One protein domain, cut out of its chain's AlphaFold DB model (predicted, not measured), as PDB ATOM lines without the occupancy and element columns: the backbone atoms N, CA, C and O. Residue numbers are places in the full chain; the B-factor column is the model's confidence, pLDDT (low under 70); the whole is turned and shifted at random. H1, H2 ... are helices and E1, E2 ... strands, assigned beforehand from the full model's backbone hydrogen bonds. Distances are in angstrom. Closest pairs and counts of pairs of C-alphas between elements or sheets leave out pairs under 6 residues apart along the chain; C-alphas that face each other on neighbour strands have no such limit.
ATOM      1  N   CYS A   8     249.897 190.965 224.771       58.84
ATOM      2  CA  CYS A   8     249.550 192.135 223.981       58.84
ATOM      3  C   CYS A   8     249.284 193.297 224.934       58.84
ATOM      4  O   CYS A   8     248.487 193.166 225.858       58.84
ATOM      5  N   ILE A   9     249.972 194.416 224.740       67.44
ATOM      6  CA  ILE A   9     249.696 195.648 225.479       67.44
ATOM      7  C   ILE A   9     248.953 196.574 224.541       67.44
ATOM      8  O   ILE A   9     249.483 196.927 223.488       67.44
ATOM      9  N   HIS A  10     247.742 196.938 224.934       68.94
ATOM     10  CA  HIS A  10     246.912 197.885 224.219       68.94
ATOM     11  C   HIS A  10     247.190 199.279 224.772       68.94
ATOM     12  O   HIS A  10     246.854 199.577 225.919       68.94
ATOM     13  N   LEU A  11     247.868 200.105 223.981       67.56
ATOM     14  CA  LEU A  11     248.172 201.490 224.321       67.56
ATOM     15  C   LEU A  11     247.150 202.392 223.653       67.56
ATOM     16  O   LEU A  11     246.979 202.318 222.439       67.56
ATOM     17  N   THR A  12     246.500 203.251 224.425       60.34
ATOM     18  CA  THR A  12     245.504 204.214 223.945       60.34
ATOM     19  C   THR A  12     245.980 205.638 224.219       60.34
ATOM     20  O   THR A  12     246.708 205.878 225.178       60.34
ATOM     21  N   TYR A  13     245.552 206.590 223.386       62.34
ATOM     22  CA  TYR A  13     245.890 208.015 223.517       62.34
ATOM     23  C   TYR A  13     247.357 208.382 223.290       62.34
ATOM     24  O   TYR A  13     247.909 209.257 223.954       62.34
ATOM     25  N   LEU A  14     247.989 207.774 222.290       60.62
ATOM     26  CA  LEU A  14     249.261 208.283 221.783       60.62
ATOM     27  C   LEU A  14     248.959 209.422 220.800       60.62
ATOM     28  O   LEU A  14     248.370 209.159 219.756       60.62
ATOM     29  N   CYS A  15     249.305 210.663 221.147       57.78
ATOM     30  CA  CYS A  15     249.091 211.832 220.292       57.78
ATOM     31  C   CYS A  15     250.294 212.060 219.369       57.78
ATOM     32  O   CYS A  15     251.406 212.223 219.872       57.78
ATOM     33  N   TRP A  16     250.077 212.080 218.051       64.94
ATOM     34  CA  TRP A  16     251.110 212.416 217.066       64.94
ATOM     35  C   TRP A  16     250.570 213.212 215.886       64.94
ATOM     36  O   TRP A  16     249.382 213.175 215.574       64.94
ATOM     37  N   VAL A  17     251.493 213.918 215.238       58.25
ATOM     38  CA  VAL A  17     251.200 214.990 214.285       58.25
ATOM     39  C   VAL A  17     251.278 214.547 212.815       58.25
ATOM     40  O   VAL A  17     250.680 215.166 211.940       58.25
ATOM     41  N   LEU A  18     251.966 213.438 212.519       60.62
ATOM     42  CA  LEU A  18     252.099 212.946 211.144       60.62
ATOM     43  C   LEU A  18     250.881 212.143 210.672       60.62
ATOM     44  O   LEU A  18     250.416 211.224 211.355       60.62
ATOM     45  N   ASP A  19     250.440 212.434 209.444       59.66
ATOM     46  CA  ASP A  19     249.387 211.698 208.748       59.66
ATOM     47  C   ASP A  19     249.927 210.524 207.919       59.66
ATOM     48  O   ASP A  19     249.724 210.424 206.713       59.66
ATOM     49  N   ASP A  20     250.627 209.612 208.577       63.41
ATOM     50  CA  ASP A  20     251.070 208.380 207.937       63.41
ATOM     51  C   ASP A  20     250.430 207.177 208.656       63.41
ATOM     52  O   ASP A  20     250.021 207.249 209.820       63.41
ATOM     53  N   ILE A  21     250.168 206.120 207.891       62.34
ATOM     54  CA  ILE A  21     249.440 204.913 208.299       62.34
ATOM     55  C   ILE A  21     250.400 203.943 209.020       62.34
ATOM     56  O   ILE A  21     249.960 203.071 209.772       62.34
ATOM     57  N   GLY A  22     251.711 204.102 208.804       69.44
ATOM     58  CA  GLY A  22     252.770 203.297 209.404       69.44
ATOM     59  C   GLY A  22     253.161 203.687 210.834       69.44
ATOM     60  O   GLY A  22     252.649 204.633 211.432       69.44
ATOM     61  N   ILE A  23     254.106 202.929 211.393       77.88
ATOM     62  CA  ILE A  23     254.747 203.257 212.669       77.88
ATOM     63  C   ILE A  23     255.947 204.147 212.367       77.88
ATOM     64  O   ILE A  23     256.935 203.677 211.810       77.88
ATOM     65  N   HIS A  24     255.847 205.413 212.758       81.75
ATOM     66  CA  HIS A  24     256.918 206.402 212.617       81.75
ATOM     67  C   HIS A  24     257.743 206.502 213.890       81.75
ATOM     68  O   HIS A  24     257.264 206.138 214.967       81.75
ATOM     69  N   ASP A  25     258.957 207.039 213.777       84.31
ATOM     70  CA  ASP A  25     259.908 207.153 214.890       84.31
ATOM     71  C   ASP A  25     259.306 207.862 216.105       84.31
ATOM     72  O   ASP A  25     259.501 207.443 217.245       84.31
ATOM     73  N   GLY A  26     258.477 208.873 215.858       82.00
ATOM     74  CA  GLY A  26     257.746 209.560 216.906       82.00
ATOM     75  C   GLY A  26     256.763 208.669 217.666       82.00
ATOM     76  O   GLY A  26     256.786 208.576 218.897       82.00
ATOM     77  N   LEU A  27     255.906 207.954 216.932       83.88
ATOM     78  CA  LEU A  27     254.969 207.013 217.543       83.88
ATOM     79  C   LEU A  27     255.732 205.931 218.322       83.88
ATOM     80  O   LEU A  27     255.329 205.573 219.428       83.88
ATOM     81  N   LEU A  28     256.864 205.466 217.787       87.25
ATOM     82  CA  LEU A  28     257.751 204.512 218.447       87.25
ATOM     83  C   LEU A  28     258.311 205.068 219.764       87.25
ATOM     84  O   LEU A  28     258.283 204.363 220.773       87.25
ATOM     85  N   GLU A  29     258.748 206.328 219.796       86.81
ATOM     86  CA  GLU A  29     259.213 207.000 221.015       86.81
ATOM     87  C   GLU A  29     258.101 207.104 222.069       86.81
ATOM     88  O   GLU A  29     258.314 206.783 223.242       86.81
ATOM     89  N   ALA A  30     256.885 207.476 221.665       84.25
ATOM     90  CA  ALA A  30     255.751 207.563 222.583       84.25
ATOM     91  C   ALA A  30     255.327 206.186 223.131       84.25
ATOM     92  O   ALA A  30     254.969 206.074 224.309       84.25
ATOM     93  N   ILE A  31     255.431 205.126 222.322       86.19
ATOM     94  CA  ILE A  31     255.238 203.738 222.768       86.19
ATOM     95  C   ILE A  31     256.335 203.349 223.767       86.19
ATOM     96  O   ILE A  31     256.022 202.864 224.855       86.19
ATOM     97  N   CYS A  32     257.609 203.592 223.445       87.19
ATOM     98  CA  CYS A  32     258.753 203.357 224.333       87.19
ATOM     99  C   CYS A  32     258.552 204.028 225.700       87.19
ATOM    100  O   CYS A  32     258.653 203.372 226.741       87.19
ATOM    101  N   LYS A  33     258.183 205.314 225.689       85.25
ATOM    102  CA  LYS A  33     257.911 206.118 226.884       85.25
ATOM    103  C   LYS A  33     256.759 205.545 227.707       85.25
ATOM    104  O   LYS A  33     256.894 205.401 228.920       85.25
ATOM    105  N   SER A  34     255.659 205.164 227.057       82.38
ATOM    106  CA  SER A  34     254.483 204.585 227.729       82.38
ATOM    107  C   SER A  34     254.771 203.210 228.338       82.38
ATOM    108  O   SER A  34     254.235 202.867 229.389       82.38
ATOM    109  N   LEU A  35     255.657 202.432 227.711       79.75
ATOM    110  CA  LEU A  35     256.097 201.123 228.195       79.75
ATOM    111  C   LEU A  35     257.274 201.190 229.183       79.75
ATOM    112  O   LEU A  35     257.682 200.148 229.700       79.75
ATOM    113  N   GLY A  36     257.838 202.375 229.440       81.19
ATOM    114  CA  GLY A  36     259.015 202.548 230.295       81.19
ATOM    115  C   GLY A  36     260.264 201.835 229.763       81.19
ATOM    116  O   GLY A  36     261.068 201.332 230.546       81.19
ATOM    117  N   LYS A  37     260.413 201.737 228.437       80.19
ATOM    118  CA  LYS A  37     261.531 201.061 227.764       80.19
ATOM    119  C   LYS A  37     262.297 202.017 226.862       80.19
ATOM    120  O   LYS A  37     261.704 202.866 226.213       80.19
ATOM    121  N   SER A  38     263.608 201.811 226.757       80.38
ATOM    122  CA  SER A  38     264.474 202.538 225.817       80.38
ATOM    123  C   SER A  38     264.414 201.991 224.387       80.38
ATOM    124  O   SER A  38     264.727 202.704 223.442       80.38
ATOM    125  N   SER A  39     264.029 200.724 224.209       83.25
ATOM    126  CA  SER A  39     263.919 200.089 222.895       83.25
ATOM    127  C   SER A  39     262.866 198.980 222.890       83.25
ATOM    128  O   SER A  39     262.693 198.252 223.872       83.25
ATOM    129  N   LEU A  40     262.194 198.822 221.749       79.44
ATOM    130  CA  LEU A  40     261.175 197.796 221.496       79.44
ATOM    131  C   LEU A  40     261.710 196.645 220.634       79.44
ATOM    132  O   LEU A  40     260.943 195.953 219.969       79.44
ATOM    133  N   ARG A  41     263.030 196.414 220.644       76.88
ATOM    134  CA  ARG A  41     263.661 195.325 219.888       76.88
ATOM    135  C   ARG A  41     263.013 193.976 220.233       76.88
ATOM    136  O   ARG A  41     263.017 193.551 221.387       76.88
ATOM    137  N   GLY A  42     262.467 193.308 219.218       74.56
ATOM    138  CA  GLY A  42     261.785 192.016 219.358       74.56
ATOM    139  C   GLY A  42     260.308 192.093 219.766       74.56
ATOM    140  O   GLY A  42     259.714 191.045 220.017       74.56
ATOM    141  N   ALA A  43     259.715 193.289 219.830       81.81
ATOM    142  CA  ALA A  43     258.268 193.467 219.919       81.81
ATOM    143  C   ALA A  43     257.663 193.624 218.517       81.81
ATOM    144  O   ALA A  43     258.206 194.349 217.684       81.81
ATOM    145  N   GLN A  44     256.531 192.970 218.267       84.69
ATOM    146  CA  GLN A  44     255.731 193.215 217.072       84.69
ATOM    147  C   GLN A  44     254.688 194.282 217.401       84.69
ATOM    148  O   GLN A  44     253.891 194.114 218.320       84.69
ATOM    149  N   LEU A  45     254.710 195.384 216.660       87.19
ATOM    150  CA  LEU A  45     253.810 196.512 216.863       87.19
ATOM    151  C   LEU A  45     252.748 196.541 215.761       87.19
ATOM    152  O   LEU A  45     253.054 196.302 214.591       87.19
ATOM    153  N   ARG A  46     251.506 196.861 216.126       84.62
ATOM    154  CA  ARG A  46     250.390 197.021 215.190       84.62
ATOM    155  C   ARG A  46     249.533 198.211 215.590       84.62
ATOM    156  O   ARG A  46     249.014 198.251 216.700       84.62
ATOM    157  N   VAL A  47     249.313 199.143 214.668       87.94
ATOM    158  CA  VAL A  47     248.300 200.189 214.843       87.94
ATOM    159  C   VAL A  47     246.917 199.550 214.673       87.94
ATOM    160  O   VAL A  47     246.597 199.020 213.611       87.94
ATOM    161  N   VAL A  48     246.112 199.553 215.734       85.62
ATOM    162  CA  VAL A  48     244.730 199.034 215.742       85.62
ATOM    163  C   VAL A  48     243.751 200.108 215.301       85.62
ATOM    164  O   VAL A  48     242.795 199.833 214.580       85.62
ATOM    165  N   ARG A  49     243.992 201.341 215.749       84.44
ATOM    166  CA  ARG A  49     243.160 202.500 215.448       84.44
ATOM    167  C   ARG A  49     244.035 203.741 215.356       84.44
ATOM    168  O   ARG A  49     244.968 203.912 216.132       84.44
ATOM    169  N   LYS A  50     243.670 204.619 214.433       86.75
ATOM    170  CA  LYS A  50     244.114 206.008 214.357       86.75
ATOM    171  C   LYS A  50     242.850 206.850 214.247       86.75
ATOM    172  O   LYS A  50     241.994 206.563 213.412       86.75
ATOM    173  N   SER A  51     242.688 207.834 215.116       83.06
ATOM    174  CA  SER A  51     241.560 208.765 215.073       83.06
ATOM    175  C   SER A  51     242.051 210.190 215.217       83.06
ATOM    176  O   SER A  51     242.951 210.447 216.000       83.06
ATOM    177  N   PHE A  52     241.453 211.104 214.469       84.31
ATOM    178  CA  PHE A  52     241.728 212.531 214.575       84.31
ATOM    179  C   PHE A  52     241.149 213.098 215.884       84.31
ATOM    180  O   PHE A  52     240.015 212.753 216.231       84.31
ATOM    181  N   ASP A  53     241.907 213.936 216.601       81.69
ATOM    182  CA  ASP A  53     241.409 214.702 217.751       81.69
ATOM    183  C   ASP A  53     241.010 216.122 217.309       81.69
ATOM    184  O   ASP A  53     241.877 216.950 217.032       81.69
ATOM    185  N   PRO A  54     239.705 216.437 217.239       78.25
ATOM    186  CA  PRO A  54     239.235 217.738 216.777       78.25
ATOM    187  C   PRO A  54     239.255 218.828 217.862       78.25
ATOM    188  O   PRO A  54     238.773 219.932 217.609       78.25
ATOM    189  N   ARG A  55     239.711 218.533 219.089       77.88
ATOM    190  CA  ARG A  55     239.625 219.469 220.226       77.88
ATOM    191  C   ARG A  55     240.699 220.548 220.195       77.88
ATOM    192  O   ARG A  55     240.450 221.667 220.638       77.88
ATOM    193  N   GLU A  56     241.870 220.221 219.672       69.50
ATOM    194  CA  GLU A  56     243.015 221.124 219.606       69.50
ATOM    195  C   GLU A  56     242.886 222.013 218.356       69.50
ATOM    196  O   GLU A  56     243.503 221.783 217.322       69.50
ATOM    197  N   LYS A  57     241.990 223.007 218.422       60.25
ATOM    198  CA  LYS A  57     241.667 223.883 217.281       60.25
ATOM    199  C   LYS A  57     242.778 224.894 216.957       60.25
ATOM    200  O   LYS A  57     242.823 225.405 215.841       60.25
ATOM    201  N   ASP A  58     243.658 225.151 217.923       68.62
ATOM    202  CA  ASP A  58     244.719 226.159 217.844       68.62
ATOM    203  C   ASP A  58     246.107 225.567 217.534       68.62
ATOM    204  O   ASP A  58     247.085 226.311 217.406       68.62
ATOM    205  N   SER A  59     246.236 224.240 217.389       68.31
ATOM    206  CA  SER A  59     247.500 223.652 216.943       68.31
ATOM    207  C   SER A  59     247.721 223.910 215.454       68.31
ATOM    208  O   SER A  59     246.818 223.784 214.630       68.31
ATOM    209  N   LYS A  60     248.965 224.242 215.086       71.56
ATOM    210  CA  LYS A  60     249.367 224.431 213.679       71.56
ATOM    211  C   LYS A  60     249.190 223.168 212.832       71.56
ATOM    212  O   LYS A  60     249.140 223.269 211.610       71.56
ATOM    213  N   GLU A  61     249.120 222.004 213.471       76.81
ATOM    214  CA  GLU A  61     249.070 220.706 212.816       76.81
ATOM    215  C   GLU A  61     248.003 219.802 213.472       76.81
ATOM    216  O   GLU A  61     247.764 219.915 214.683       76.81
ATOM    217  N   PRO A  62     247.339 218.929 212.690       75.12
ATOM    218  CA  PRO A  62     246.296 218.034 213.180       75.12
ATOM    219  C   PRO A  62     246.860 216.986 214.144       75.12
ATOM    220  O   PRO A  62     247.845 216.313 213.842       75.12
ATOM    221  N   GLN A  63     246.206 216.800 215.289       78.88
ATOM    222  CA  GLN A  63     246.573 215.756 216.243       78.88
ATOM    223  C   GLN A  63     245.803 214.459 215.978       78.88
ATOM    224  O   GLN A  63     244.588 214.460 215.765       78.88
ATOM    225  N   PHE A  64     246.506 213.329 216.034       81.94
ATOM    226  CA  PHE A  64     245.919 211.998 215.930       81.94
ATOM    227  C   PHE A  64     246.157 211.189 217.197       81.94
ATOM    228  O   PHE A  64     247.276 211.080 217.683       81.94
ATOM    229  N   VAL A  65     245.094 210.555 217.673       83.94
ATOM    230  CA  VAL A  65     245.062 209.570 218.749       83.94
ATOM    231  C   VAL A  65     245.274 208.187 218.144       83.94
ATOM    232  O   VAL A  65     244.440 207.703 217.371       83.94
ATOM    233  N   TYR A  66     246.366 207.535 218.523       86.06
ATOM    234  CA  TYR A  66     246.665 206.168 218.119       86.06
ATOM    235  C   TYR A  66     246.315 205.169 219.220       86.06
ATOM    236  O   TYR A  66     246.475 205.423 220.419       86.06
ATOM    237  N   THR A  67     245.882 204.002 218.762       85.75
ATOM    238  CA  THR A  67     245.742 202.791 219.548       85.75
ATOM    239  C   THR A  67     246.673 201.736 218.976       85.75
ATOM    240  O   THR A  67     246.543 201.376 217.802       85.75
ATOM    241  N   VAL A  68     247.613 201.246 219.782       87.25
ATOM    242  CA  VAL A  68     248.672 200.340 219.326       87.25
ATOM    243  C   VAL A  68     248.687 199.075 220.166       87.25
ATOM    244  O   VAL A  68     248.734 199.139 221.391       87.25
ATOM    245  N   ASP A  69     248.707 197.937 219.483       86.62
ATOM    246  CA  ASP A  69     248.989 196.636 220.069       86.62
ATOM    247  C   ASP A  69     250.496 196.378 220.008       86.62
ATOM    248  O   ASP A  69     251.091 196.342 218.927       86.62
ATOM    249  N   ALA A  70     251.114 196.171 221.169       86.50
ATOM    250  CA  ALA A  70     252.494 195.716 221.282       86.50
ATOM    251  C   ALA A  70     252.530 194.255 221.740       86.50
ATOM    252  O   ALA A  70     252.191 193.952 222.885       86.50
ATOM    253  N   GLN A  71     252.945 193.355 220.849       85.06
ATOM    254  CA  GLN A  71     253.066 191.924 221.112       85.06
ATOM    255  C   GLN A  71     254.506 191.546 221.455       85.06
ATOM    256  O   GLN A  71     255.447 191.870 220.725       85.06
ATOM    257  N   PHE A  72     254.670 190.802 222.548       81.50
ATOM    258  CA  PHE A  72     255.966 190.309 223.014       81.50
ATOM    259  C   PHE A  72     256.020 188.783 222.952       81.50
ATOM    260  O   PHE A  72     255.079 188.101 223.355       81.50
ATOM    261  N   SER A  73     257.147 188.246 222.480       76.12
ATOM    262  CA  SER A  73     257.379 186.800 222.377       76.12
ATOM    263  C   SER A  73     257.627 186.126 223.728       76.12
ATOM    264  O   SER A  73     257.342 184.943 223.877       76.12
ATOM    265  N   ASN A  74     258.137 186.874 224.712       69.50
ATOM    266  CA  ASN A  74     258.493 186.367 226.032       69.50
ATOM    267  C   ASN A  74     257.883 187.227 227.145       69.50
ATOM    268  O   ASN A  74     257.954 188.453 227.103       69.50
ATOM    269  N   SER A  75     257.371 186.579 228.198       66.75
ATOM    270  CA  SER A  75     256.800 187.257 229.377       66.75
ATOM    271  C   SER A  75     257.814 188.158 230.098       66.75
ATOM    272  O   SER A  75     257.461 189.215 230.608       66.75
ATOM    273  N   SER A  76     259.103 187.798 230.074       69.69
ATOM    274  CA  SER A  76     260.195 188.625 230.611       69.69
ATOM    275  C   SER A  76     260.360 189.965 229.889       69.69
ATOM    276  O   SER A  76     260.932 190.893 230.454       69.69
ATOM    277  N   MET A  77     259.861 190.078 228.655       66.88
ATOM    278  CA  MET A  77     259.883 191.315 227.885       66.88
ATOM    279  C   MET A  77     258.685 192.210 228.202       66.88
ATOM    280  O   MET A  77     258.685 193.359 227.777       66.88
ATOM    281  N   VAL A  78     257.678 191.755 228.942       68.94
ATOM    282  CA  VAL A  78     256.580 192.625 229.367       68.94
ATOM    283  C   VAL A  78     257.084 193.524 230.502       68.94
ATOM    284  O   VAL A  78     257.687 193.012 231.451       68.94
ATOM    285  N   PRO A  79     256.883 194.853 230.448       68.38
ATOM    286  CA  PRO A  79     257.280 195.725 231.546       68.38
ATOM    287  C   PRO A  79     256.537 195.327 232.830       68.38
ATOM    288  O   PRO A  79     255.326 195.477 232.929       68.38
ATOM    289  N   ARG A  80     257.258 194.824 233.841       64.19
ATOM    290  CA  ARG A  80     256.661 194.424 235.133       64.19
ATOM    291  C   ARG A  80     256.125 195.608 235.947       64.19
ATOM    292  O   ARG A  80     255.312 195.418 236.839       64.19
ATOM    293  N   SER A  81     256.595 196.820 235.642       61.47
ATOM    294  CA  SER A  81     256.211 198.070 236.311       61.47
ATOM    295  C   SER A  81     255.026 198.781 235.641       61.47
ATOM    296  O   SER A  81     254.698 199.910 236.021       61.47
ATOM    297  N   LEU A  82     254.409 198.175 234.623       66.81
ATOM    298  CA  LEU A  82     253.290 198.786 233.919       66.81
ATOM    299  C   LEU A  82     252.074 198.811 234.847       66.81
ATOM    300  O   LEU A  82     251.494 197.776 235.168       66.81
ATOM    301  N   LYS A  83     251.716 200.007 235.318       64.44
ATOM    302  CA  LYS A  83     250.476 200.219 236.062       64.44
ATOM    303  C   LYS A  83     249.343 200.112 235.052       64.44
ATOM    304  O   LYS A  83     249.132 201.064 234.304       64.44
ATOM    305  N   GLU A  84     248.676 198.958 235.009       67.69
ATOM    306  CA  GLU A  84     247.441 198.792 234.240       67.69
ATOM    307  C   GLU A  84     246.511 199.959 234.595       67.69
ATOM    308  O   GLU A  84     246.162 200.183 235.757       67.69
ATOM    309  N   LYS A  85     246.202 200.773 233.590       65.44
ATOM    310  CA  LYS A  85     245.320 201.928 233.711       65.44
ATOM    311  C   LYS A  85     244.324 201.817 232.582       65.44
ATOM    312  O   LYS A  85     244.713 201.887 231.414       65.44
ATOM    313  N   GLN A  86     243.062 201.638 232.956       61.12
ATOM    314  CA  GLN A  86     241.960 201.561 232.012       61.12
ATOM    315  C   GLN A  86     241.984 202.793 231.103       61.12
ATOM    316  O   GLN A  86     242.063 203.924 231.589       61.12
ATOM    317  N   GLY A  87     241.988 202.570 229.789       60.12
ATOM    318  CA  GLY A  87     242.076 203.650 228.805       60.12
ATOM    319  C   GLY A  87     243.454 204.309 228.641       60.12
ATOM    320  O   GLY A  87     243.533 205.345 227.981       60.12
ATOM    321  N   ALA A  88     244.544 203.728 229.156       65.19
ATOM    322  CA  ALA A  88     245.914 204.166 228.842       65.19
ATOM    323  C   ALA A  88     246.840 203.008 228.442       65.19
ATOM    324  O   ALA A  88     247.508 203.073 227.411       65.19
ATOM    325  N   ALA A  89     246.889 201.950 229.253       72.75
ATOM    326  CA  ALA A  89     247.694 200.772 228.961       72.75
ATOM    327  C   ALA A  89     247.079 199.538 229.623       72.75
ATOM    328  O   ALA A  89     247.049 199.432 230.853       72.75
ATOM    329  N   GLU A  90     246.608 198.610 228.797       77.50
ATOM    330  CA  GLU A  90     245.934 197.390 229.237       77.50
ATOM    331  C   GLU A  90     246.716 196.163 228.768       77.50
ATOM    332  O   GLU A  90     247.080 196.049 227.595       77.50
ATOM    333  N   VAL A  91     247.007 195.238 229.689       74.44
ATOM    334  CA  VAL A  91     247.677 193.976 229.358       74.44
ATOM    335  C   VAL A  91     246.616 192.944 228.991       74.44
ATOM    336  O   VAL A  91     245.946 192.371 229.848       74.44
ATOM    337  N   LEU A  92     246.498 192.657 227.701       68.94
ATOM    338  CA  LEU A  92     245.649 191.599 227.177       68.94
ATOM    339  C   LEU A  92     246.375 190.259 227.350       68.94
ATOM    340  O   LEU A  92     247.262 189.885 226.575       68.94
ATOM    341  N   ARG A  93     246.010 189.534 228.408       60.84
ATOM    342  CA  ARG A  93     246.432 188.146 228.637       60.84
ATOM    343  C   ARG A  93     245.485 187.263 227.821       60.84
ATOM    344  O   ARG A  93     244.377 187.000 228.266       60.84
ATOM    345  N   ASN A  94     245.921 186.863 226.625       56.19
ATOM    346  CA  ASN A  94     245.143 186.217 225.553       56.19
ATOM    347  C   ASN A  94     244.169 187.140 224.800       56.19
ATOM    348  O   ASN A  94     243.023 187.308 225.221       56.19
TER     349      ASN A  94
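What this domain is: This is residues 8 to 94 of the 179 residues of the protein "FAD-binding protein" of archaeon (UniProt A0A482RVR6). A strongly twisted antiparallel sheet, in order E2 E3 E1 E4, has one helix, H1, across one face and its other face bare: two layers. The hairpin E2 and E3 runs along the longest axis. The printed part has 87 residues with E1, H1, E2, E3, E4 in chain order; it is mixed in class, compact, with a radius of gyration of the C-alphas of 13.3 A, and spans 42 by 24 by 21 A.

Where its parts are: Find C-alpha 43 at (258.268, 193.467, 219.919); there E2, residues 43 to 53, begins, 27.2 A long, with a bend of 53 degrees at residue 48. E3, residues 63 to 72, measures 28.0 A. E1, residues 8 to 16, measures 21.5 A and bends by 65 degrees at residue 13. E4, residues 89 to 93, ends at C-alpha 93, (246.432, 188.146, 228.637). H1 is residues 25 to 34.

How they stand to each other: Look for N 46 and O 69 between E2 and E3, N 11 and O 68 between E1 and E3, and N 10 and O 90 between E1 and E4, each 2.9 A, within hydrogen-bond range. H1 is on the sheet at a height of 8.3 A, across the strands, its closest C-alphas to E1 being Ala 30 and Leu 14, 6.6 A. In H1 every O i to N i+4 pair is within hydrogen-bond range. E1, H1, E2 form a split strand-helix-strand unit, E3 between its two strands, with a right-handed crossover.

The domain as a whole: The printed part has no cut; the link from E3 to E4 is long. Confidence is under 70 at 37 residues, among them 8 to 22 and 74 to 88.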